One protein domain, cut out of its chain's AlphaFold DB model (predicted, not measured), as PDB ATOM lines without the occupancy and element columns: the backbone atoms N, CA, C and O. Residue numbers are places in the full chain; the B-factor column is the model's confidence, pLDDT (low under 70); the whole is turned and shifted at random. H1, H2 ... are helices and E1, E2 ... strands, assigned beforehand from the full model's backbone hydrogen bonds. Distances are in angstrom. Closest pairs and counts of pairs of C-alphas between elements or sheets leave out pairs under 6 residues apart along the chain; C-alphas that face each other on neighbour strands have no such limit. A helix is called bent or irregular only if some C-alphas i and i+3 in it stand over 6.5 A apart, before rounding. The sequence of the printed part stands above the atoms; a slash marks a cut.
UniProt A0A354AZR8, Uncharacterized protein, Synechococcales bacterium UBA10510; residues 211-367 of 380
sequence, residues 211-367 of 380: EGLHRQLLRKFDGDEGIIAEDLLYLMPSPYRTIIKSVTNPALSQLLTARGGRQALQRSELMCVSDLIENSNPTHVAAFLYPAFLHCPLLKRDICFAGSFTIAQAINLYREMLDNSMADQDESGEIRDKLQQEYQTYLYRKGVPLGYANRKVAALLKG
ATOM      1  N   GLU A 211      20.268   7.012  10.075       95.06
ATOM      2  CA  GLU A 211      19.033   7.800  10.102       95.06
ATOM      3  C   GLU A 211      19.178   9.148   9.375       95.06
ATOM      4  O   GLU A 211      18.335   9.514   8.554       95.06
ATOM      5  N   GLY A 212      20.258   9.889   9.648       95.75
ATOM      6  CA  GLY A 212      20.532  11.173   9.007       95.75
ATOM      7  C   GLY A 212      20.691  11.021   7.497       95.75
ATOM      8  O   GLY A 212      20.105  11.790   6.733       95.75
ATOM      9  N   LEU A 213      21.412   9.982   7.067       95.69
ATOM     10  CA  LEU A 213      21.554   9.635   5.657       95.69
ATOM     11  C   LEU A 213      20.204   9.273   5.030       95.69
ATOM     12  O   LEU A 213      19.848   9.834   3.997       95.69
ATOM     13  N   HIS A 214      19.428   8.398   5.668       94.81
ATOM     14  CA  HIS A 214      18.105   8.000   5.190       94.81
ATOM     15  C   HIS A 214      17.176   9.204   5.015       94.81
ATOM     16  O   HIS A 214      16.506   9.329   3.994       94.81
ATOM     17  N   ARG A 215      17.189  10.146   5.962       94.69
ATOM     18  CA  ARG A 215      16.409  11.385   5.874       94.69
ATOM     19  C   ARG A 215      16.804  12.236   4.667       94.69
ATOM     20  O   ARG A 215      15.921  12.790   4.017       94.69
ATOM     21  N   GLN A 216      18.098  12.353   4.359       93.69
ATOM     22  CA  GLN A 216      18.544  13.084   3.166       93.69
ATOM     23  C   GLN A 216      18.199  12.345   1.871       93.69
ATOM     24  O   GLN A 216      17.765  12.980   0.913       93.69
ATOM     25  N   LEU A 217      18.300  11.012   1.855       92.56
ATOM     26  CA  LEU A 217      17.854  10.200   0.721       92.56
ATOM     27  C   LEU A 217      16.350  10.382   0.467       92.56
ATOM     28  O   LEU A 217      15.952  10.617  -0.667       92.56
ATOM     29  N   LEU A 218      15.516  10.362   1.511       90.75
ATOM     30  CA  LEU A 218      14.079  10.628   1.381       90.75
ATOM     31  C   LEU A 218      13.789  12.035   0.850       90.75
ATOM     32  O   LEU A 218      12.948  12.184  -0.024       90.75
ATOM     33  N   ARG A 219      14.502  13.060   1.332       90.50
ATOM     34  CA  ARG A 219      14.336  14.436   0.834       90.50
ATOM     35  C   ARG A 219      14.666  14.559  -0.650       90.50
ATOM     36  O   ARG A 219      13.937  15.237  -1.362       90.50
ATOM     37  N   LYS A 220      15.742  13.911  -1.107       88.38
ATOM     38  CA  LYS A 220      16.099  13.883  -2.533       88.38
ATOM     39  C   LYS A 220      15.073  13.094  -3.348       88.38
ATOM     40  O   LYS A 220      14.689  13.535  -4.422       88.38
ATOM     41  N   PHE A 221      14.600  11.968  -2.815       85.56
ATOM     42  CA  PHE A 221      13.557  11.161  -3.443       85.56
ATOM     43  C   PHE A 221      12.241  11.938  -3.617       85.56
ATOM     44  O   PHE A 221      11.656  11.893  -4.693       85.56
ATOM     45  N   ASP A 222      11.810  12.677  -2.590       84.62
ATOM     46  CA  ASP A 222      10.570  13.466  -2.593       84.62
ATOM     47  C   ASP A 222      10.674  14.749  -3.462       84.62
ATOM     48  O   ASP A 222       9.661  15.392  -3.723       84.62
ATOM     49  N   GLY A 223      11.877  15.132  -3.912       77.94
ATOM     50  CA  GLY A 223      12.156  16.338  -4.706       77.94
ATOM     51  C   GLY A 223      12.104  16.153  -6.230       77.94
ATOM     52  O   GLY A 223      12.891  16.783  -6.927       77.94
ATOM     53  N   ASP A 224      11.231  15.276  -6.737       66.25
ATOM     54  CA  ASP A 224      10.998  14.941  -8.162       66.25
ATOM     55  C   ASP A 224      12.148  14.263  -8.943       66.25
ATOM     56  O   ASP A 224      11.918  13.746 -10.038       66.25
ATOM     57  N   GLU A 225      13.368  14.177  -8.404       69.56
ATOM     58  CA  GLU A 225      14.496  13.511  -9.086       69.56
ATOM     59  C   GLU A 225      14.502  11.981  -8.914       69.56
ATOM     60  O   GLU A 225      15.126  11.261  -9.700       69.56
ATOM     61  N   GLY A 226      13.820  11.463  -7.886       79.94
ATOM     62  CA  GLY A 226      13.976  10.075  -7.454       79.94
ATOM     63  C   GLY A 226      15.431   9.748  -7.077       79.94
ATOM     64  O   GLY A 226      16.300  10.614  -6.981       79.94
ATOM     65  N   ILE A 227      15.721   8.471  -6.822       84.88
ATOM     66  CA  ILE A 227      17.101   7.997  -6.639       84.88
ATOM     67  C   ILE A 227      17.295   6.765  -7.503       84.88
ATOM     68  O   ILE A 227      16.668   5.733  -7.269       84.88
ATOM     69  N   ILE A 228      18.174   6.859  -8.498       87.06
ATOM     70  CA  ILE A 228      18.515   5.723  -9.347       87.06
ATOM     71  C   ILE A 228      19.397   4.767  -8.539       87.06
ATOM     72  O   ILE A 228      20.418   5.158  -7.971       87.06
ATOM     73  N   ALA A 229      19.009   3.490  -8.495       85.81
ATOM     74  CA  ALA A 229      19.738   2.466  -7.745       85.81
ATOM     75  C   ALA A 229      21.215   2.352  -8.172       85.81
ATOM     76  O   ALA A 229      22.082   2.076  -7.348       85.81
ATOM     77  N   GLU A 230      21.502   2.566  -9.458       85.69
ATOM     78  CA  GLU A 230      22.859   2.537 -10.008       85.69
ATOM     79  C   GLU A 230      23.758   3.639  -9.428       85.69
ATOM     80  O   GLU A 230      24.864   3.323  -8.988       85.69
ATOM     81  N   ASP A 231      23.267   4.876  -9.334       87.88
ATOM     82  CA  ASP A 231      24.022   6.005  -8.774       87.88
ATOM     83  C   ASP A 231      24.320   5.790  -7.288       87.88
ATOM     84  O   ASP A 231      25.426   6.035  -6.806       87.88
ATOM     85  N   LEU A 232      23.345   5.250  -6.553       89.00
ATOM     86  CA  LEU A 232      23.530   4.908  -5.149       89.00
ATOM     87  C   LEU A 232      24.565   3.783  -4.972       89.00
ATOM     88  O   LEU A 232      25.465   3.891  -4.140       89.00
ATOM     89  N   LEU A 233      24.465   2.711  -5.765       88.38
ATOM     90  CA  LEU A 233      25.388   1.574  -5.701       88.38
ATOM     91  C   LEU A 233      26.805   1.942  -6.162       88.38
ATOM     92  O   LEU A 233      27.763   1.317  -5.708       88.38
ATOM     93  N   TYR A 234      26.958   2.956  -7.017       90.38
ATOM     94  CA  TYR A 234      28.260   3.497  -7.409       90.38
ATOM     95  C   TYR A 234      29.043   4.074  -6.214       90.38
ATOM     96  O   TYR A 234      30.258   3.872  -6.113       90.38
ATOM     97  N   LEU A 235      28.343   4.705  -5.263       93.38
ATOM     98  CA  LEU A 235      28.910   5.264  -4.027       93.38
ATOM     99  C   LEU A 235      29.172   4.210  -2.935       93.38
ATOM    100  O   LEU A 235      29.813   4.502  -1.921       93.38
ATOM    101  N   MET A 236      28.676   2.986  -3.114       90.94
ATOM    102  CA  MET A 236      28.796   1.899  -2.143       90.94
ATOM    103  C   MET A 236      29.954   0.945  -2.487       90.94
ATOM    104  O   MET A 236      30.413   0.879  -3.635       90.94
ATOM    105  N   PRO A 237      30.446   0.162  -1.504       86.06
ATOM    106  CA  PRO A 237      31.324  -0.969  -1.775       86.06
ATOM    107  C   PRO A 237      30.733  -1.882  -2.849       86.06
ATOM    108  O   PRO A 237      29.522  -2.093  -2.898       86.06
ATOM    109  N   SER A 238      31.595  -2.478  -3.677       74.88
ATOM    110  CA  SER A 238      31.133  -3.460  -4.662       74.88
ATOM    111  C   SER A 238      30.337  -4.567  -3.960       74.88
ATOM    112  O   SER A 238      30.824  -5.094  -2.962       74.88
ATOM    113  N   PRO A 239      29.192  -5.009  -4.501       68.44
ATOM    114  CA  PRO A 239      28.380  -6.054  -3.883       68.44
ATOM    115  C   PRO A 239      29.159  -7.342  -3.581       68.44
ATOM    116  O   PRO A 239      29.003  -7.924  -2.511       68.44
ATOM    117  N   TYR A 240      30.091  -7.738  -4.456       61.38
ATOM    118  CA  TYR A 240      31.001  -8.876  -4.234       61.38
ATOM    119  C   TYR A 240      31.899  -8.714  -3.002       61.38
ATOM    120  O   TYR A 240      32.359  -9.692  -2.420       61.38
ATOM    121  N   ARG A 241      32.150  -7.465  -2.615       63.75
ATOM    122  CA  ARG A 241      32.915  -7.042  -1.443       63.75
ATOM    123  C   ARG A 241      32.018  -6.714  -0.256       63.75
ATOM    124  O   ARG A 241      32.548  -6.309   0.758       63.75
ATOM    125  N   THR A 242      30.702  -6.864  -0.369       57.44
ATOM    126  CA  THR A 242      29.733  -6.675   0.724       57.44
ATOM    127  C   THR A 242      29.114  -8.008   1.161       57.44
ATOM    128  O   THR A 242      28.495  -8.085   2.218       57.44
ATOM    129  N   ILE A 243      29.313  -9.085   0.389       55.19
ATOM    130  CA  ILE A 243      28.885 -10.442   0.746       55.19
ATOM    131  C   ILE A 243      29.737 -10.960   1.910       55.19
ATOM    132  O   ILE A 243      30.948 -11.159   1.796       55.19
ATOM    133  N   ILE A 244      29.084 -11.210   3.042       52.12
ATOM    134  CA  ILE A 244      29.685 -11.837   4.220       52.12
ATOM    135  C   ILE A 244      29.330 -13.329   4.170       52.12
ATOM    136  O   ILE A 244      28.159 -13.686   4.098       52.12
ATOM    137  N   LYS A 245      30.334 -14.219   4.222       50.50
ATOM    138  CA  LYS A 245      30.144 -15.674   4.408       50.50
ATOM    139  C   LYS A 245      29.148 -16.333   3.437       50.50
ATOM    140  O   LYS A 245      28.275 -17.084   3.869       50.50
ATOM    141  N   SER A 246      29.271 -16.080   2.131       49.22
ATOM    142  CA  SER A 246      28.450 -16.721   1.077       49.22
ATOM    143  C   SER A 246      26.926 -16.516   1.174       49.22
ATOM    144  O   SER A 246      26.189 -17.130   0.410       49.22
ATOM    145  N   VAL A 247      26.446 -15.620   2.044       53.78
ATOM    146  CA  VAL A 247      25.035 -15.224   2.122       53.78
ATOM    147  C   VAL A 247      24.940 -13.751   1.739       53.78
ATOM    148  O   VAL A 247      25.497 -12.877   2.405       53.78
ATOM    149  N   THR A 248      24.265 -13.459   0.630       62.09
ATOM    150  CA  THR A 248      23.915 -12.083   0.262       62.09
ATOM    151  C   THR A 248      22.957 -11.513   1.301       62.09
ATOM    152  O   THR A 248      21.912 -12.106   1.566       62.09
ATOM    153  N   ASN A 249      23.311 -10.364   1.882       71.19
ATOM    154  CA  ASN A 249      22.419  -9.619   2.767       71.19
ATOM    155  C   ASN A 249      21.103  -9.317   2.010       71.19
ATOM    156  O   ASN A 249      21.186  -8.763   0.911       71.19
ATOM    157  N   PRO A 250      19.914  -9.655   2.554       76.88
ATOM    158  CA  PRO A 250      18.635  -9.416   1.884       76.88
ATOM    159  C   PRO A 250      18.446  -7.971   1.405       76.88
ATOM    160  O   PRO A 250      17.960  -7.765   0.295       76.88
ATOM    161  N   ALA A 251      18.908  -6.989   2.184       77.38
ATOM    162  CA  ALA A 251      18.860  -5.572   1.830       77.38
ATOM    163  C   ALA A 251      19.717  -5.258   0.589       77.38
ATOM    164  O   ALA A 251      19.295  -4.536  -0.312       77.38
ATOM    165  N   LEU A 252      20.905  -5.866   0.482       79.62
ATOM    166  CA  LEU A 252      21.751  -5.739  -0.707       79.62
ATOM    167  C   LEU A 252      21.108  -6.414  -1.924       79.62
ATOM    168  O   LEU A 252      21.127  -5.848  -3.012       79.62
ATOM    169  N   SER A 253      20.519  -7.601  -1.754       80.25
ATOM    170  CA  SER A 253      19.829  -8.305  -2.844       80.25
ATOM    171  C   SER A 253      18.660  -7.496  -3.410       80.25
ATOM    172  O   SER A 253      18.467  -7.476  -4.627       80.25
ATOM    173  N   GLN A 254      17.908  -6.800  -2.553       79.06
ATOM    174  CA  GLN A 254      16.823  -5.913  -2.982       79.06
ATOM    175  C   GLN A 254      17.357  -4.744  -3.820       79.06
ATOM    176  O   GLN A 254      16.911  -4.561  -4.952       79.06
ATOM    177  N   LEU A 255      18.398  -4.044  -3.351       80.75
ATOM    178  CA  LEU A 255      19.029  -2.955  -4.115       80.75
ATOM    179  C   LEU A 255      19.588  -3.420  -5.471       80.75
ATOM    180  O   LEU A 255      19.473  -2.717  -6.475       80.75
ATOM    181  N   LEU A 256      20.175  -4.619  -5.532       81.19
ATOM    182  CA  LEU A 256      20.677  -5.190  -6.787       81.19
ATOM    183  C   LEU A 256      19.563  -5.538  -7.772       81.19
ATOM    184  O   LEU A 256      19.742  -5.368  -8.979       81.19
ATOM    185  N   THR A 257      18.424  -6.007  -7.267       79.62
ATOM    186  CA  THR A 257      17.249  -6.297  -8.093       79.62
ATOM    187  C   THR A 257      16.705  -5.004  -8.703       79.62
ATOM    188  O   THR A 257      16.495  -4.948  -9.914       79.62
ATOM    189  N   ALA A 258      16.598  -3.935  -7.906       74.69
ATOM    190  CA  ALA A 258      16.186  -2.617  -8.386       74.69
ATOM    191  C   ALA A 258      17.137  -2.056  -9.464       74.69
ATOM    192  O   ALA A 258      16.689  -1.525 -10.484       74.69
ATOM    193  N   ARG A 259      18.457  -2.258  -9.306       76.88
ATOM    194  CA  ARG A 259      19.459  -1.885 -10.323       76.88
ATOM    195  C   ARG A 259      19.201  -2.553 -11.672       76.88
ATOM    196  O   ARG A 259      19.297  -1.887 -12.700       76.88
ATOM    197  N   GLY A 260      18.877  -3.847 -11.678       67.25
ATOM    198  CA  GLY A 260      18.619  -4.608 -12.905       67.25
ATOM    199  C   GLY A 260      17.478  -4.035 -13.754       67.25
ATOM    200  O   GLY A 260      17.487  -4.199 -14.972       67.25
ATOM    201  N   GLY A 261      16.542  -3.313 -13.130       64.19
ATOM    202  CA  GLY A 261      15.449  -2.625 -13.813       64.19
ATOM    203  C   GLY A 261      15.764  -1.202 -14.291       64.19
ATOM    204  O   GLY A 261      14.932  -0.632 -14.992       64.19
ATOM    205  N   ARG A 262      16.912  -0.608 -13.910       65.56
ATOM    206  CA  ARG A 262      17.200   0.842 -14.047       65.56
ATOM    207  C   ARG A 262      16.065   1.733 -13.515       65.56
ATOM    208  O   ARG A 262      15.813   2.814 -14.042       65.56
ATOM    209  N   GLN A 263      15.352   1.259 -12.498       69.06
ATOM    210  CA  GLN A 263      14.217   1.970 -11.922       69.06
ATOM    211  C   GLN A 263      14.692   2.905 -10.808       69.06
ATOM    212  O   GLN A 263      15.707   2.650 -10.149       69.06
ATOM    213  N   ALA A 264      13.951   3.994 -10.601       80.69
ATOM    214  CA  ALA A 264      14.063   4.762  -9.371       80.69
ATOM    215  C   ALA A 264      13.721   3.844  -8.190       80.69
ATOM    216  O   ALA A 264      12.754   3.082  -8.256       80.69
ATOM    217  N   LEU A 265      14.528   3.913  -7.134       83.31
ATOM    218  CA  LEU A 265      14.300   3.163  -5.909       83.31
ATOM    219  C   LEU A 265      12.956   3.553  -5.308       83.31
ATOM    220  O   LEU A 265      12.646   4.732  -5.180       83.31
ATOM    221  N   GLN A 266      12.181   2.567  -4.880       85.88
ATOM    222  CA  GLN A 266      10.991   2.790  -4.077       85.88
ATOM    223  C   GLN A 266      11.378   3.278  -2.680       85.88
ATOM    224  O   GLN A 266      12.442   2.952  -2.145       85.88
ATOM    225  N   ARG A 267      10.460   3.994  -2.021       85.00
ATOM    226  CA  ARG A 267      10.667   4.502  -0.656       85.00
ATOM    227  C   ARG A 267      11.078   3.402   0.334       85.00
ATOM    228  O   ARG A 267      11.924   3.633   1.191       85.00
ATOM    229  N   SER A 268      10.513   2.199   0.198       84.00
ATOM    230  CA  SER A 268      10.867   1.035   1.021       84.00
ATOM    231  C   SER A 268      12.284   0.519   0.763       84.00
ATOM    232  O   SER A 268      12.932   0.034   1.683       84.00
ATOM    233  N   GLU A 269      12.798   0.643  -0.460       86.19
ATOM    234  CA  GLU A 269      14.141   0.175  -0.822       86.19
ATOM    235  C   GLU A 269      15.229   1.098  -0.255       86.19
ATOM    236  O   GLU A 269      16.326   0.643   0.053       86.19
ATOM    237  N   LEU A 270      14.917   2.373   0.003       87.25
ATOM    238  CA  LEU A 270      15.831   3.296   0.687       87.25
ATOM    239  C   LEU A 270      16.124   2.889   2.142       87.25
ATOM    240  O   LEU A 270      17.162   3.274   2.683       87.25
ATOM    241  N   MET A 271      15.257   2.090   2.775       87.31
ATOM    242  CA  MET A 271      15.526   1.522   4.105       87.31
ATOM    243  C   MET A 271      16.665   0.497   4.076       87.31
ATOM    244  O   MET A 271      17.413   0.390   5.046       87.31
ATOM    245  N   CYS A 272      16.867  -0.190   2.944       87.69
ATOM    246  CA  CYS A 272      17.938  -1.176   2.792       87.69
ATOM    247  C   CYS A 272      19.326  -0.562   3.012       87.69
ATOM    248  O   CYS A 272      20.248  -1.244   3.456       87.69
ATOM    249  N   VAL A 273      19.487   0.732   2.717       89.12
ATOM    250  CA  VAL A 273      20.745   1.457   2.940       89.12
ATOM    251  C   VAL A 273      21.059   1.542   4.430       89.12
ATOM    252  O   VAL A 273      22.180   1.231   4.834       89.12
ATOM    253  N   SER A 274      20.073   1.914   5.249       90.62
ATOM    254  CA  SER A 274      20.214   1.975   6.706       90.62
ATOM    255  C   SER A 274      20.553   0.606   7.280       90.62
ATOM    256  O   SER A 274      21.536   0.485   8.009       90.62
ATOM    257  N   ASP A 275      19.825  -0.433   6.859       87.38
ATOM    258  CA  ASP A 275      20.061  -1.808   7.303       87.38
ATOM    259  C   ASP A 275      21.491  -2.267   6.988       87.38
ATOM    260  O   ASP A 275      22.158  -2.886   7.822       87.38
ATOM    261  N   LEU A 276      22.006  -1.953   5.796       86.88
ATOM    262  CA  LEU A 276      23.372  -2.315   5.409       86.88
ATOM    263  C   LEU A 276      24.426  -1.607   6.264       86.88
ATOM    264  O   LEU A 276      25.433  -2.226   6.621       86.88
ATOM    265  N   ILE A 277      24.199  -0.333   6.587       89.19
ATOM    266  CA  ILE A 277      25.096   0.478   7.415       89.19
ATOM    267  C   ILE A 277      25.105  -0.034   8.855       89.19
ATOM    268  O   ILE A 277      26.177  -0.221   9.422       89.19
ATOM    269  N   GLU A 278      23.934  -0.300   9.432       88.25
ATOM    270  CA  GLU A 278      23.791  -0.731  10.827       88.25
ATOM    271  C   GLU A 278      24.346  -2.139  11.060       88.25
ATOM    272  O   GLU A 278      24.950  -2.408  12.097       88.25
ATOM    273  N   ASN A 279      24.247  -3.023  10.066       83.00
ATOM    274  CA  ASN A 279      24.800  -4.376  10.143       83.00
ATOM    275  C   ASN A 279      26.289  -4.468   9.742       83.00
ATOM    276  O   ASN A 279      26.836  -5.567   9.624       83.00
ATOM    277  N   SER A 280      26.961  -3.334   9.523       84.50
ATOM    278  CA  SER A 280      28.351  -3.274   9.057       84.50
ATOM    279  C   SER A 280      29.148  -2.167   9.755       84.50
ATOM    280  O   SER A 280      28.651  -1.457  10.622       84.50
ATOM    281  N   ASN A 281      30.422  -2.001   9.381       87.12
ATOM    282  CA  ASN A 281      31.167  -0.807   9.767       87.12
ATOM    283  C   ASN A 281      30.678   0.395   8.924       87.12
ATOM    284  O   ASN A 281      30.903   0.394   7.704       87.12
ATOM    285  N   PRO A 282      30.066   1.427   9.533       91.69
ATOM    286  CA  PRO A 282      29.459   2.544   8.806       91.69
ATOM    287  C   PRO A 282      30.468   3.311   7.948       91.69
ATOM    288  O   PRO A 282      30.180   3.633   6.800       91.69
ATOM    289  N   THR A 283      31.692   3.527   8.435       92.12
ATOM    290  CA  THR A 283      32.725   4.273   7.693       92.12
ATOM    291  C   THR A 283      33.318   3.509   6.515       92.12
ATOM    292  O   THR A 283      34.071   4.077   5.729       92.12
ATOM    293  N   HIS A 284      32.986   2.223   6.380       90.31
ATOM    294  CA  HIS A 284      33.376   1.395   5.246       90.31
ATOM    295  C   HIS A 284      32.223   1.208   4.264       90.31
ATOM    296  O   HIS A 284      32.461   1.236   3.064       90.31
ATOM    297  N   VAL A 285      30.990   1.014   4.741       89.56
ATOM    298  CA  VAL A 285      29.826   0.813   3.860       89.56
ATOM    299  C   VAL A 285      29.279   2.129   3.317       89.56
ATOM    300  O   VAL A 285      28.977   2.213   2.132       89.56
ATOM    301  N   ALA A 286      29.224   3.173   4.141       93.12
ATOM    302  CA  ALA A 286      28.755   4.503   3.755       93.12
ATOM    303  C   ALA A 286      29.901   5.494   3.491       93.12
ATOM    304  O   ALA A 286      29.686   6.704   3.515       93.12
ATOM    305  N   ALA A 287      31.109   4.992   3.203       93.56
ATOM    306  CA  ALA A 287      32.328   5.793   3.057       93.56
ATOM    307  C   ALA A 287      32.159   7.013   2.134       93.56
ATOM    308  O   ALA A 287      32.570   8.105   2.510       93.56
ATOM    309  N   PHE A 288      31.531   6.833   0.963       96.88
ATOM    310  CA  PHE A 288      31.240   7.919   0.018       96.88
ATOM    311  C   PHE A 288      29.778   8.384   0.045       96.88
ATOM    312  O   PHE A 288      29.489   9.474  -0.436       96.88
ATOM    313  N   LEU A 289      28.875   7.633   0.687       96.62
ATOM    314  CA  LEU A 289      27.506   8.093   0.935       96.62
ATOM    315  C   LEU A 289      27.485   9.285   1.906       96.62
ATOM    316  O   LEU A 289      26.760  10.249   1.673       96.62
ATOM    317  N   TYR A 290      28.292   9.264   2.974       97.69
ATOM    318  CA  TYR A 290      28.321  10.380   3.924       97.69
ATOM    319  C   TYR A 290      28.857  11.684   3.311       97.69
ATOM    320  O   TYR A 290      28.208  12.711   3.493       97.69
ATOM    321  N   PRO A 291      29.983  11.702   2.572       97.25
ATOM    322  CA  PRO A 291      30.385  12.886   1.820       97.25
ATOM    323  C   PRO A 291      29.327  13.348   0.811       97.25
ATOM    324  O   PRO A 291      28.999  14.528   0.792       97.25
ATOM    325  N   ALA A 292      28.744  12.431   0.029       96.25
ATOM    326  CA  ALA A 292      27.815  12.787  -1.045       96.25
ATOM    327  C   ALA A 292      26.481  13.373  -0.551       96.25
ATOM    328  O   ALA A 292      25.947  14.277  -1.181       96.25
ATOM    329  N   PHE A 293      25.939  12.872   0.564       95.75
ATOM    330  CA  PHE A 293      24.600  13.257   1.034       95.75
ATOM    331  C   PHE A 293      24.594  14.061   2.336       95.75
ATOM    332  O   PHE A 293      23.634  14.781   2.602       95.75
ATOM    333  N   LEU A 294      25.628  13.922   3.172       96.94
ATOM    334  CA  LEU A 294      25.742  14.621   4.460       96.94
ATOM    335  C   LEU A 294      26.893  15.635   4.487       96.94
ATOM    336  O   LEU A 294      27.159  16.209   5.542       96.94
ATOM    337  N   HIS A 295      27.601  15.826   3.367       97.25
ATOM    338  CA  HIS A 295      28.777  16.698   3.264       97.25
ATOM    339  C   HIS A 295      29.832  16.391   4.343       97.25
ATOM    340  O   HIS A 295      30.471  17.283   4.902       97.25
ATOM    341  N   CYS A 296      29.992  15.107   4.683       98.06
ATOM    342  CA  CYS A 296      31.007  14.653   5.626       98.06
ATOM    343  C   CYS A 296      32.414  14.857   5.040       98.06
ATOM    344  O   CYS A 296      32.707  14.289   3.986       98.06
ATOM    345  N   PRO A 297      33.329  15.581   5.713       98.06
ATOM    346  CA  PRO A 297      34.687  15.761   5.214       98.06
ATOM    347  C   PRO A 297      35.631  14.617   5.606       98.06
ATOM    348  O   PRO A 297      36.830  14.699   5.353       98.06
ATOM    349  N   LEU A 298      35.132  13.576   6.279       97.56
ATOM    350  CA  LEU A 298      35.941  12.504   6.847       97.56
ATOM    351  C   LEU A 298      35.750  11.216   6.042       97.56
ATOM    352  O   LEU A 298      34.763  10.505   6.220       97.56
ATOM    353  N   LEU A 299      36.738  10.860   5.220       96.75
ATOM    354  CA  LEU A 299      36.754   9.609   4.459       96.75
ATOM    355  C   LEU A 299      37.759   8.622   5.056       96.75
ATOM    356  O   LEU A 299      38.936   8.928   5.190       96.75
ATOM    357  N   LYS A 300      37.355   7.401   5.402       94.12
ATOM    358  CA  LYS A 300      38.282   6.449   6.031       94.12
ATOM    359  C   LYS A 300      39.401   6.028   5.058       94.12
ATOM    360  O   LYS A 300      39.145   5.618   3.929       94.12
ATOM    361  N   ARG A 301      40.671   6.086   5.491       92.06
ATOM    362  CA  ARG A 301      41.826   5.790   4.612       92.06
ATOM    363  C   ARG A 301      42.002   4.306   4.274       92.06
ATOM    364  O   ARG A 301      42.578   3.977   3.243       92.06
ATOM    365  N   ASP A 302      41.562   3.387   5.129       89.69
ATOM    366  CA  ASP A 302      41.780   1.944   4.952       89.69
ATOM    367  C   ASP A 302      40.654   1.222   4.196       89.69
ATOM    368  O   ASP A 302      40.643  -0.004   4.173       89.69
ATOM    369  N   ILE A 303      39.760   1.936   3.504       89.75
ATOM    370  CA  ILE A 303      38.634   1.334   2.765       89.75
ATOM    371  C   ILE A 303      39.061   0.342   1.670       89.75
ATOM    372  O   ILE A 303      38.418  -0.693   1.490       89.75
ATOM    373  N   CYS A 304      40.174   0.591   0.970       89.06
ATOM    374  CA  CYS A 304      40.719  -0.358  -0.009       89.06
ATOM    375  C   CYS A 304      41.489  -1.494   0.667       89.06
ATOM    376  O   CYS A 304      41.386  -2.649   0.257       89.06
ATOM    377  N   PHE A 305      42.232  -1.175   1.729       83.31
ATOM    378  CA  PHE A 305      42.993  -2.148   2.512       83.31
ATOM    379  C   PHE A 305      42.084  -3.144   3.243       83.31
ATOM    380  O   PHE A 305      42.450  -4.304   3.388       83.31
ATOM    381  N   ALA A 306      40.898  -2.716   3.666       78.19
ATOM    382  CA  ALA A 306      39.857  -3.565   4.233       78.19
ATOM    383  C   ALA A 306      39.060  -4.328   3.164       78.19
ATOM    384  O   ALA A 306      38.280  -5.219   3.484       78.19
ATOM    385  N   GLY A 307      39.279  -4.001   1.889       77.38
ATOM    386  CA  GLY A 307      38.664  -4.677   0.759       77.38
ATOM    387  C   GLY A 307      37.259  -4.200   0.412       77.38
ATOM    388  O   GLY A 307      36.658  -4.859  -0.429       77.38
ATOM    389  N   SER A 308      36.769  -3.093   0.986       84.69
ATOM    390  CA  SER A 308      35.450  -2.507   0.694       84.69
ATOM    391  C   SER A 308      35.400  -1.900  -0.714       84.69
ATOM    392  O   SER A 308      34.511  -2.213  -1.502       84.69
ATOM    393  N   PHE A 309      36.406  -1.099  -1.078       89.69
ATOM    394  CA  PHE A 309      36.480  -0.420  -2.378       89.69
ATOM    395  C   PHE A 309      37.691  -0.873  -3.189       89.69
ATOM    396  O   PHE A 309      38.739  -1.225  -2.639       89.69
ATOM    397  N   THR A 310      37.577  -0.831  -4.517       89.81
ATOM    398  CA  THR A 310      38.765  -0.918  -5.380       89.81
ATOM    399  C   THR A 310      39.549   0.394  -5.321       89.81
ATOM    400  O   THR A 310      38.976   1.442  -5.032       89.81
ATOM    401  N   ILE A 311      40.856   0.353  -5.609       92.38
ATOM    402  CA  ILE A 311      41.686   1.570  -5.635       92.38
ATOM    403  C   ILE A 311      41.155   2.561  -6.681       92.38
ATOM    404  O   ILE A 311      41.003   3.737  -6.374       92.38
ATOM    405  N   ALA A 312      40.811   2.085  -7.882       93.62
ATOM    406  CA  ALA A 312      40.293   2.935  -8.954       93.62
ATOM    407  C   ALA A 312      38.976   3.628  -8.563       93.62
ATOM    408  O   ALA A 312      38.842   4.835  -8.738       93.62
ATOM    409  N   GLN A 313      38.036   2.878  -7.973       93.81
ATOM    410  CA  GLN A 313      36.767   3.436  -7.497       93.81
ATOM    411  C   GLN A 313      37.001   4.484  -6.401       93.81
ATOM    412  O   GLN A 313      36.461   5.579  -6.489       93.81
ATOM    413  N   ALA A 314      37.842   4.187  -5.405       96.00
ATOM    414  CA  ALA A 314      38.117   5.121  -4.314       96.00
ATOM    415  C   ALA A 314      38.788   6.420  -4.792       96.00
ATOM    416  O   ALA A 314      38.441   7.490  -4.302       96.00
ATOM    417  N   ILE A 315      39.721   6.345  -5.751       96.81
ATOM    418  CA  ILE A 315      40.370   7.534  -6.331       96.81
ATOM    419  C   ILE A 315      39.348   8.399  -7.074       96.81
ATOM    420  O   ILE A 315      39.301   9.604  -6.841       96.81
ATOM    421  N   ASN A 316      38.527   7.793  -7.938       97.00
ATOM    422  CA  ASN A 316      37.528   8.528  -8.717       97.00
ATOM    423  C   ASN A 316      36.502   9.211  -7.811       97.00
ATOM    424  O   ASN A 316      36.284  10.411  -7.943       97.00
ATOM    425  N   LEU A 317      35.948   8.471  -6.849       97.50
ATOM    426  CA  LEU A 317      34.981   9.010  -5.898       97.50
ATOM    427  C   LEU A 317      35.587  10.112  -5.023       97.50
ATOM    428  O   LEU A 317      34.939  11.120  -4.774       97.50
ATOM    429  N   TYR A 318      36.839   9.969  -4.573       98.00
ATOM    430  CA  TYR A 318      37.493  11.028  -3.799       98.00
ATOM    431  C   TYR A 318      37.692  12.307  -4.619       98.00
ATOM    432  O   TYR A 318      37.466  13.393  -4.090       98.00
ATOM    433  N   ARG A 319      38.056  12.187  -5.904       97.00
ATOM    434  CA  ARG A 319      38.132  13.334  -6.817       97.00
ATOM    435  C   ARG A 319      36.776  14.031  -6.944       97.00
ATOM    436  O   ARG A 319      36.718  15.232  -6.735       97.00
ATOM    437  N   GLU A 320      35.697  13.285  -7.179       96.69
ATOM    438  CA  GLU A 320      34.342  13.856  -7.241       96.69
ATOM    439  C   GLU A 320      33.971  14.600  -5.950       96.69
ATOM    440  O   GLU A 320      33.405  15.689  -5.991       96.69
ATOM    441  N   MET A 321      34.332  14.053  -4.782       97.12
ATOM    442  CA  MET A 321      34.079  14.729  -3.507       97.12
ATOM    443  C   MET A 321      34.907  16.009  -3.341       97.12
ATOM    444  O   MET A 321      34.413  16.974  -2.762       97.12
ATOM    445  N   LEU A 322      36.151  16.032  -3.830       96.50
ATOM    446  CA  LEU A 322      36.970  17.245  -3.851       96.50
ATOM    447  C   LEU A 322      36.379  18.298  -4.791       96.50
ATOM    448  O   LEU A 322      36.305  19.462  -4.406       96.50
ATOM    449  N   ASP A 323      35.934  17.891  -5.979       94.94
ATOM    450  CA  ASP A 323      35.320  18.784  -6.960       94.94
ATOM    451  C   ASP A 323      34.053  19.429  -6.399       94.94
ATOM    452  O   ASP A 323      33.924  20.649  -6.436       94.94
ATOM    453  N   ASN A 324      33.177  18.637  -5.778       94.88
ATOM    454  CA  ASN A 324      31.953  19.146  -5.162       94.88
ATOM    455  C   ASN A 324      32.240  20.049  -3.953       94.88
ATOM    456  O   ASN A 324      31.614  21.092  -3.789       94.88
ATOM    457  N   SER A 325      33.189  19.669  -3.095       95.75
ATOM    458  CA  SER A 325      33.473  20.425  -1.870       95.75
ATOM    459  C   SER A 325      34.244  21.726  -2.128       95.75
ATOM    460  O   SER A 325      34.165  22.657  -1.329       95.75
ATOM    461  N   MET A 326      35.011  21.809  -3.217       94.12
ATOM    462  CA  MET A 326      35.877  22.955  -3.526       94.12
ATOM    463  C   MET A 326      35.439  23.738  -4.775       94.12
ATOM    464  O   MET A 326      36.216  24.558  -5.263       94.12
ATOM    465  N   ALA A 327      34.223  23.505  -5.283       85.88
ATOM    466  CA  ALA A 327      33.713  24.095  -6.524       85.88
ATOM    467  C   ALA A 327      33.803  25.635  -6.566       85.88
ATOM    468  O   ALA A 327      34.191  26.190  -7.590       85.88
ATOM    469  N   ASP A 328      33.528  26.309  -5.446       77.12
ATOM    470  CA  ASP A 328      33.441  27.779  -5.362       77.12
ATOM    471  C   ASP A 328      34.784  28.479  -5.054       77.12
ATOM    472  O   ASP A 328      34.809  29.633  -4.624       77.12
ATOM    473  N   GLN A 329      35.921  27.787  -5.192       73.69
ATOM    474  CA  GLN A 329      37.243  28.322  -4.839       73.69
ATOM    475  C   GLN A 329      38.143  28.446  -6.081       73.69
ATOM    476  O   GLN A 329      38.681  27.445  -6.555       73.69
ATOM    477  N   ASP A 330      38.356  29.672  -6.571       56.72
ATOM    478  CA  ASP A 330      39.095  29.966  -7.819       56.72
ATOM    479  C   ASP A 330      40.557  29.458  -7.823       56.72
ATOM    480  O   ASP A 330      41.065  29.023  -8.854       56.72
ATOM    481  N   GLU A 331      41.232  29.419  -6.667       59.72
ATOM    482  CA  GLU A 331      42.624  28.938  -6.527       59.72
ATOM    483  C   GLU A 331      42.729  27.433  -6.175       59.72
ATOM    484  O   GLU A 331      43.798  26.918  -5.841       59.72
ATOM    485  N   SER A 332      41.621  26.685  -6.231       73.25
ATOM    486  CA  SER A 332      41.545  25.310  -5.706       73.25
ATOM    487  C   SER A 332      42.165  24.221  -6.579       73.25
ATOM    488  O   SER A 332      42.380  23.119  -6.075       73.25
ATOM    489  N   GLY A 333      42.421  24.473  -7.868       84.75
ATOM    490  CA  GLY A 333      42.810  23.428  -8.828       84.75
ATOM    491  C   GLY A 333      44.082  22.677  -8.422       84.75
ATOM    492  O   GLY A 333      44.058  21.466  -8.217       84.75
ATOM    493  N   GLU A 334      45.175  23.406  -8.183       90.50
ATOM    494  CA  GLU A 334      46.461  22.800  -7.806       90.50
ATOM    495  C   GLU A 334      46.390  22.074  -6.449       90.50
ATOM    496  O   GLU A 334      47.018  21.033  -6.238       90.50
ATOM    497  N   ILE A 335      45.611  22.608  -5.506       92.81
ATOM    498  CA  ILE A 335      45.421  22.001  -4.184       92.81
ATOM    499  C   ILE A 335      44.638  20.689  -4.306       92.81
ATOM    500  O   ILE A 335      45.014  19.704  -3.665       92.81
ATOM    501  N   ARG A 336      43.579  20.665  -5.126       93.19
ATOM    502  CA  ARG A 336      42.796  19.457  -5.414       93.19
ATOM    503  C   ARG A 336      43.675  18.368  -6.012       93.19
ATOM    504  O   ARG A 336      43.689  17.258  -5.481       93.19
ATOM    505  N   ASP A 337      44.475  18.707  -7.019       94.44
ATOM    506  CA  ASP A 337      45.386  17.761  -7.665       94.44
ATOM    507  C   ASP A 337      46.400  17.181  -6.670       94.44
ATOM    508  O   ASP A 337      46.622  15.967  -6.630       94.44
ATOM    509  N   LYS A 338      46.968  18.020  -5.792       96.19
ATOM    510  CA  LYS A 338      47.888  17.569  -4.734       96.19
ATOM    511  C   LYS A 338      47.210  16.630  -3.736       96.19
ATOM    512  O   LYS A 338      47.795  15.607  -3.380       96.19
ATOM    513  N   LEU A 339      45.991  16.941  -3.292       96.75
ATOM    514  CA  LEU A 339      45.223  16.082  -2.380       96.75
ATOM    515  C   LEU A 339      44.862  14.745  -3.031       96.75
ATOM    516  O   LEU A 339      44.997  13.694  -2.400       96.75
ATOM    517  N   GLN A 340      44.442  14.771  -4.295       96.19
ATOM    518  CA  GLN A 340      44.146  13.568  -5.062       96.19
ATOM    519  C   GLN A 340      45.400  12.701  -5.223       96.19
ATOM    520  O   GLN A 340      45.357  11.501  -4.938       96.19
ATOM    521  N   GLN A 341      46.530  13.297  -5.612       97.31
ATOM    522  CA  GLN A 341      47.802  12.595  -5.776       97.31
ATOM    523  C   GLN A 341      48.309  12.006  -4.451       97.31
ATOM    524  O   GLN A 341      48.810  10.875  -4.426       97.31
ATOM    525  N   GLU A 342      48.160  12.731  -3.340       96.75
ATOM    526  CA  GLU A 342      48.469  12.243  -1.995       96.75
ATOM    527  C   GLU A 342      47.634  11.001  -1.652       96.75
ATOM    528  O   GLU A 342      48.188   9.968  -1.261       96.75
ATOM    529  N   TYR A 343      46.313  11.070  -1.845       97.31
ATOM    530  CA  TYR A 343      45.411   9.958  -1.550       97.31
ATOM    531  C   TYR A 343      45.696   8.738  -2.435       97.31
ATOM    532  O   TYR A 343      45.815   7.615  -1.939       97.31
ATOM    533  N   GLN A 344      45.910   8.956  -3.732       96.94
ATOM    534  CA  GLN A 344      46.310   7.922  -4.683       96.94
ATOM    535  C   GLN A 344      47.615   7.236  -4.257       96.94
ATOM    536  O   GLN A 344      47.684   6.005  -4.182       96.94
ATOM    537  N   THR A 345      48.644   8.020  -3.924       96.12
ATOM    538  CA  THR A 345      49.944   7.506  -3.464       96.12
ATOM    539  C   THR A 345      49.784   6.678  -2.190       96.12
ATOM    540  O   THR A 345      50.351   5.586  -2.072       96.12
ATOM    541  N   TYR A 346      48.968   7.155  -1.248       94.94
ATOM    542  CA  TYR A 346      48.651   6.428  -0.026       94.94
ATOM    543  C   TYR A 346      47.997   5.069  -0.324       94.94
ATOM    544  O   TYR A 346      48.449   4.045   0.205       94.94
ATOM    545  N   LEU A 347      46.973   5.033  -1.184       94.50
ATOM    546  CA  LEU A 347      46.253   3.803  -1.524       94.50
ATOM    547  C   LEU A 347      47.166   2.775  -2.201       94.50
ATOM    548  O   LEU A 347      47.163   1.608  -1.800       94.50
ATOM    549  N   TYR A 348      48.005   3.193  -3.156       93.75
ATOM    550  CA  TYR A 348      48.972   2.295  -3.796       93.75
ATOM    551  C   TYR A 348      50.015   1.759  -2.816       93.75
ATOM    552  O   TYR A 348      50.329   0.569  -2.839       93.75
ATOM    553  N   ARG A 349      50.512   2.602  -1.902       91.12
ATOM    554  CA  ARG A 349      51.485   2.184  -0.883       91.12
ATOM    555  C   ARG A 349      50.887   1.205   0.128       91.12
ATOM    556  O   ARG A 349      51.568   0.271   0.553       91.12
ATOM    557  N   LYS A 350      49.648   1.427   0.578       87.62
ATOM    558  CA  LYS A 350      48.986   0.532   1.544       87.62
ATOM    559  C   LYS A 350      48.540  -0.777   0.906       87.62
ATOM    560  O   LYS A 350      48.652  -1.819   1.564       87.62
ATOM    561  N   GLY A 351      48.080  -0.708  -0.341       86.31
ATOM    562  CA  GLY A 351      47.588  -1.830  -1.125       86.31
ATOM    563  C   GLY A 351      46.219  -2.344  -0.672       86.31
ATOM    564  O   GLY A 351      45.493  -1.714   0.096       86.31
ATOM    565  N   VAL A 352      45.888  -3.533  -1.164       83.25
ATOM    566  CA  VAL A 352      44.639  -4.271  -0.904       83.25
ATOM    567  C   VAL A 352      44.917  -5.501  -0.021       83.25
ATOM    568  O   VAL A 352      46.089  -5.880   0.102       83.25
ATOM    569  N   PRO A 353      43.899  -6.184   0.551       76.88
ATOM    570  CA  PRO A 353      44.114  -7.366   1.395       76.88
ATOM    571  C   PRO A 353      45.042  -8.424   0.779       76.88
ATOM    572  O   PRO A 353      45.908  -8.966   1.465       76.88
ATOM    573  N   LEU A 354      44.921  -8.669  -0.533       75.12
ATOM    574  CA  LEU A 354      45.727  -9.655  -1.269       75.12
ATOM    575  C   LEU A 354      47.238  -9.388  -1.195       75.12
ATOM    576  O   LEU A 354      48.020 -10.334  -1.164       75.12
ATOM    577  N   GLY A 355      47.662  -8.126  -1.060       72.62
ATOM    578  CA  GLY A 355      49.076  -7.772  -0.882       72.62
ATOM    579  C   GLY A 355      49.698  -8.313   0.414       72.62
ATOM    580  O   GLY A 355      50.915  -8.261   0.590       72.62
ATOM    581  N   TYR A 356      48.878  -8.851   1.324       72.12
ATOM    582  CA  TYR A 356      49.290  -9.406   2.612       72.12
ATOM    583  C   TYR A 356      49.118 -10.926   2.703       72.12
ATOM    584  O   TYR A 356      49.457 -11.493   3.742       72.12
ATOM    585  N   ALA A 357      48.663 -11.597   1.635       70.25
ATOM    586  CA  ALA A 357      48.424 -13.045   1.624       70.25
ATOM    587  C   ALA A 357      49.663 -13.852   2.061       70.25
ATOM    588  O   ALA A 357      49.564 -14.782   2.859       70.25
ATOM    589  N   ASN A 358      50.854 -13.408   1.646       73.56
ATOM    590  CA  ASN A 358      52.128 -14.051   1.979       73.56
ATOM    591  C   ASN A 358      52.774 -13.523   3.278       73.56
ATOM    592  O   ASN A 358      53.895 -13.897   3.610       73.56
ATOM    593  N   ARG A 359      52.102 -12.639   4.031       77.56
ATOM    594  CA  ARG A 359      52.632 -11.983   5.243       77.56
ATOM    595  C   ARG A 359      51.705 -12.200   6.442       77.56
ATOM    596  O   ARG A 359      51.218 -11.239   7.034       77.56
ATOM    597  N   LYS A 360      51.483 -13.464   6.823       73.00
ATOM    598  CA  LYS A 360      50.492 -13.886   7.840       73.00
ATOM    599  C   LYS A 360      50.564 -13.108   9.163       73.00
ATOM    600  O   LYS A 360      49.536 -12.660   9.658       73.00
ATOM    601  N   VAL A 361      51.762 -12.880   9.709       72.38
ATOM    602  CA  VAL A 361      51.938 -12.115  10.962       72.38
ATOM    603  C   VAL A 361      51.545 -10.646  10.784       72.38
ATOM    604  O   VAL A 361      50.796 -10.100  11.590       72.38
ATOM    605  N   ALA A 362      51.991 -10.004   9.700       72.25
ATOM    606  CA  ALA A 362      51.626  -8.619   9.408       72.25
ATOM    607  C   ALA A 362      50.120  -8.474   9.146       72.25
ATOM    608  O   ALA A 362      49.512  -7.497   9.576       72.25
ATOM    609  N   ALA A 363      49.514  -9.457   8.475       71.12
ATOM    610  CA  ALA A 363      48.076  -9.531   8.264       71.12
ATOM    611  C   ALA A 363      47.323  -9.633   9.602       71.12
ATOM    612  O   ALA A 363      46.398  -8.857   9.842       71.12
ATOM    613  N   LEU A 364      47.759 -10.517  10.507       69.62
ATOM    614  CA  LEU A 364      47.166 -10.682  11.837       69.62
ATOM    615  C   LEU A 364      47.253  -9.394  12.670       69.62
ATOM    616  O   LEU A 364      46.233  -8.921  13.165       69.62
ATOM    617  N   LEU A 365      48.436  -8.776  12.760       70.31
ATOM    618  CA  LEU A 365      48.642  -7.531  13.516       70.31
ATOM    619  C   LEU A 365      47.782  -6.371  12.993       70.31
ATOM    620  O   LEU A 365      47.307  -5.544  13.777       70.31
ATOM    621  N   LYS A 366      47.545  -6.333  11.676       71.38
ATOM    622  CA  LYS A 366      46.657  -5.367  11.016       71.38
ATOM    623  C   LYS A 366      45.175  -5.766  11.043       71.38
ATOM    624  O   LYS A 366      44.345  -5.037  10.509       71.38
ATOM    625  N   GLY A 367      44.822  -6.887  11.669       65.69
ATOM    626  CA  GLY A 367      43.441  -7.350  11.807       65.69
ATOM    627  C   GLY A 367      42.825  -7.946  10.537       65.69
ATOM    628  O   GLY A 367      41.605  -8.051  10.469       65.69
TER     629      GLY A 367
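What this domain is: This is residues 211 to 367 of the 380 residues of an uncharacterized protein of Synechococcales bacterium UBA10510 (UniProt A0A354AZR8). A cluster of helices set at varied angles, H1, H2, H3 and H4, makes one side of a flat body, and a long helical hairpin of H7 and H8 makes the other side, with H5, H6 and the short strand E1 between the two. Past the end of H8 a small tail of H9 and H10 reaches away at a corner of the body, and its residues 357 to 362 stick out. The printed part has 157 residues, with ten named helices and one named strand in the order H1 H2 H3 H4 H5 H6 E1 H7 H8 H9 H10, and its class is mostly helix. E1 pairs with no named strand. The whole is compact, with a radius of gyration of the C-alphas of 16.8 A, and the C-alphas span 49 by 46 by 25 A.

Where its parts are: The printed part begins with H1, residues 211 to 225, 20.5 A long, whose C-alpha 211 is at (19.033, 7.800, 10.102). H1 is irregular: C-alphas 222 and 225 are 7.6 A apart. H2 takes residues 229 to 234, H3 residues 250 to 260 over 15.6 A, and H4 residues 271 to 278 over 10.9 A. H5, residues 282 to 285, and H6, residues 289 to 294, are 5.3 A and 7.6 A long. E1 is residues 298 to 300, 6.5 A long. H7, residues 311 to 325, is 20.9 A long and begins with C-alpha 311 at (41.686, 1.570, -5.635). H8, residues 332 to 350, is the longest helix, at 26.9 A. H9 is residues 353 to 356, and H10, residues 360 to 365, ends with C-alpha 365 at (48.642, -7.531, 13.516).

How they stand to each other: H1 touches H4 with residues 211 to 214 alone, at a shallow tilt of 26 degrees, opposite ways; the closest C-alphas, of His 214 and Ser 274, are 6.6 A apart. With residues 212 to 217 alone H1 touches H6, about perpendicular at 79 degrees, the closest C-alphas being those of Gln 216 and Phe 293 at 6.4 A. H2 touches H3, about perpendicular at 74 degrees, with the C-alphas of Ala 229 and Arg 259 closest at 5.1 A. H3 touches H4 at a steep tilt of 47 degrees, opposite ways, with the C-alphas of Ala 251 and Cys 272 closest at 4.6 A. H5 is close to but not clearly touching H4; their closest C-alphas, of Ile 277 and Val 285, are 5.9 A apart. The closest C-alphas of H5 and E1, of Thr 283 and Lys 300, are 6.2 A apart. H6 is close to but not clearly touching H7, with the C-alphas of Pro 291 and Met 321 closest at 6.7 A. H7 and H8 form a helical hairpin: they touch at a shallow tilt of 25 degrees, opposite ways, with the C-alphas of Ile 315 and Gln 344 closest at 6.2 A. H9 and H10 are close but not clearly touching, at 5.8 A between the C-alphas of Tyr 356 and Ala 363. H8 and H10 are apart. Every O i to N i+4 pair is within hydrogen-bond range in H2, H3, H4, H6, H7, H8 and H10; in H1 it is 9 of 11, and H5 and H9 are too short for such a pair.

The domain as a whole: The two C-alphas farthest apart, of Asp 224 and Val 361, are 52.7 A apart. The printed part has no cut. The link from H2 to H3, 15 residues, is long. The mean pLDDT of the printed part is 84.5; 20 residues are under 70, among them residues 239 to 248 and 260 to 263.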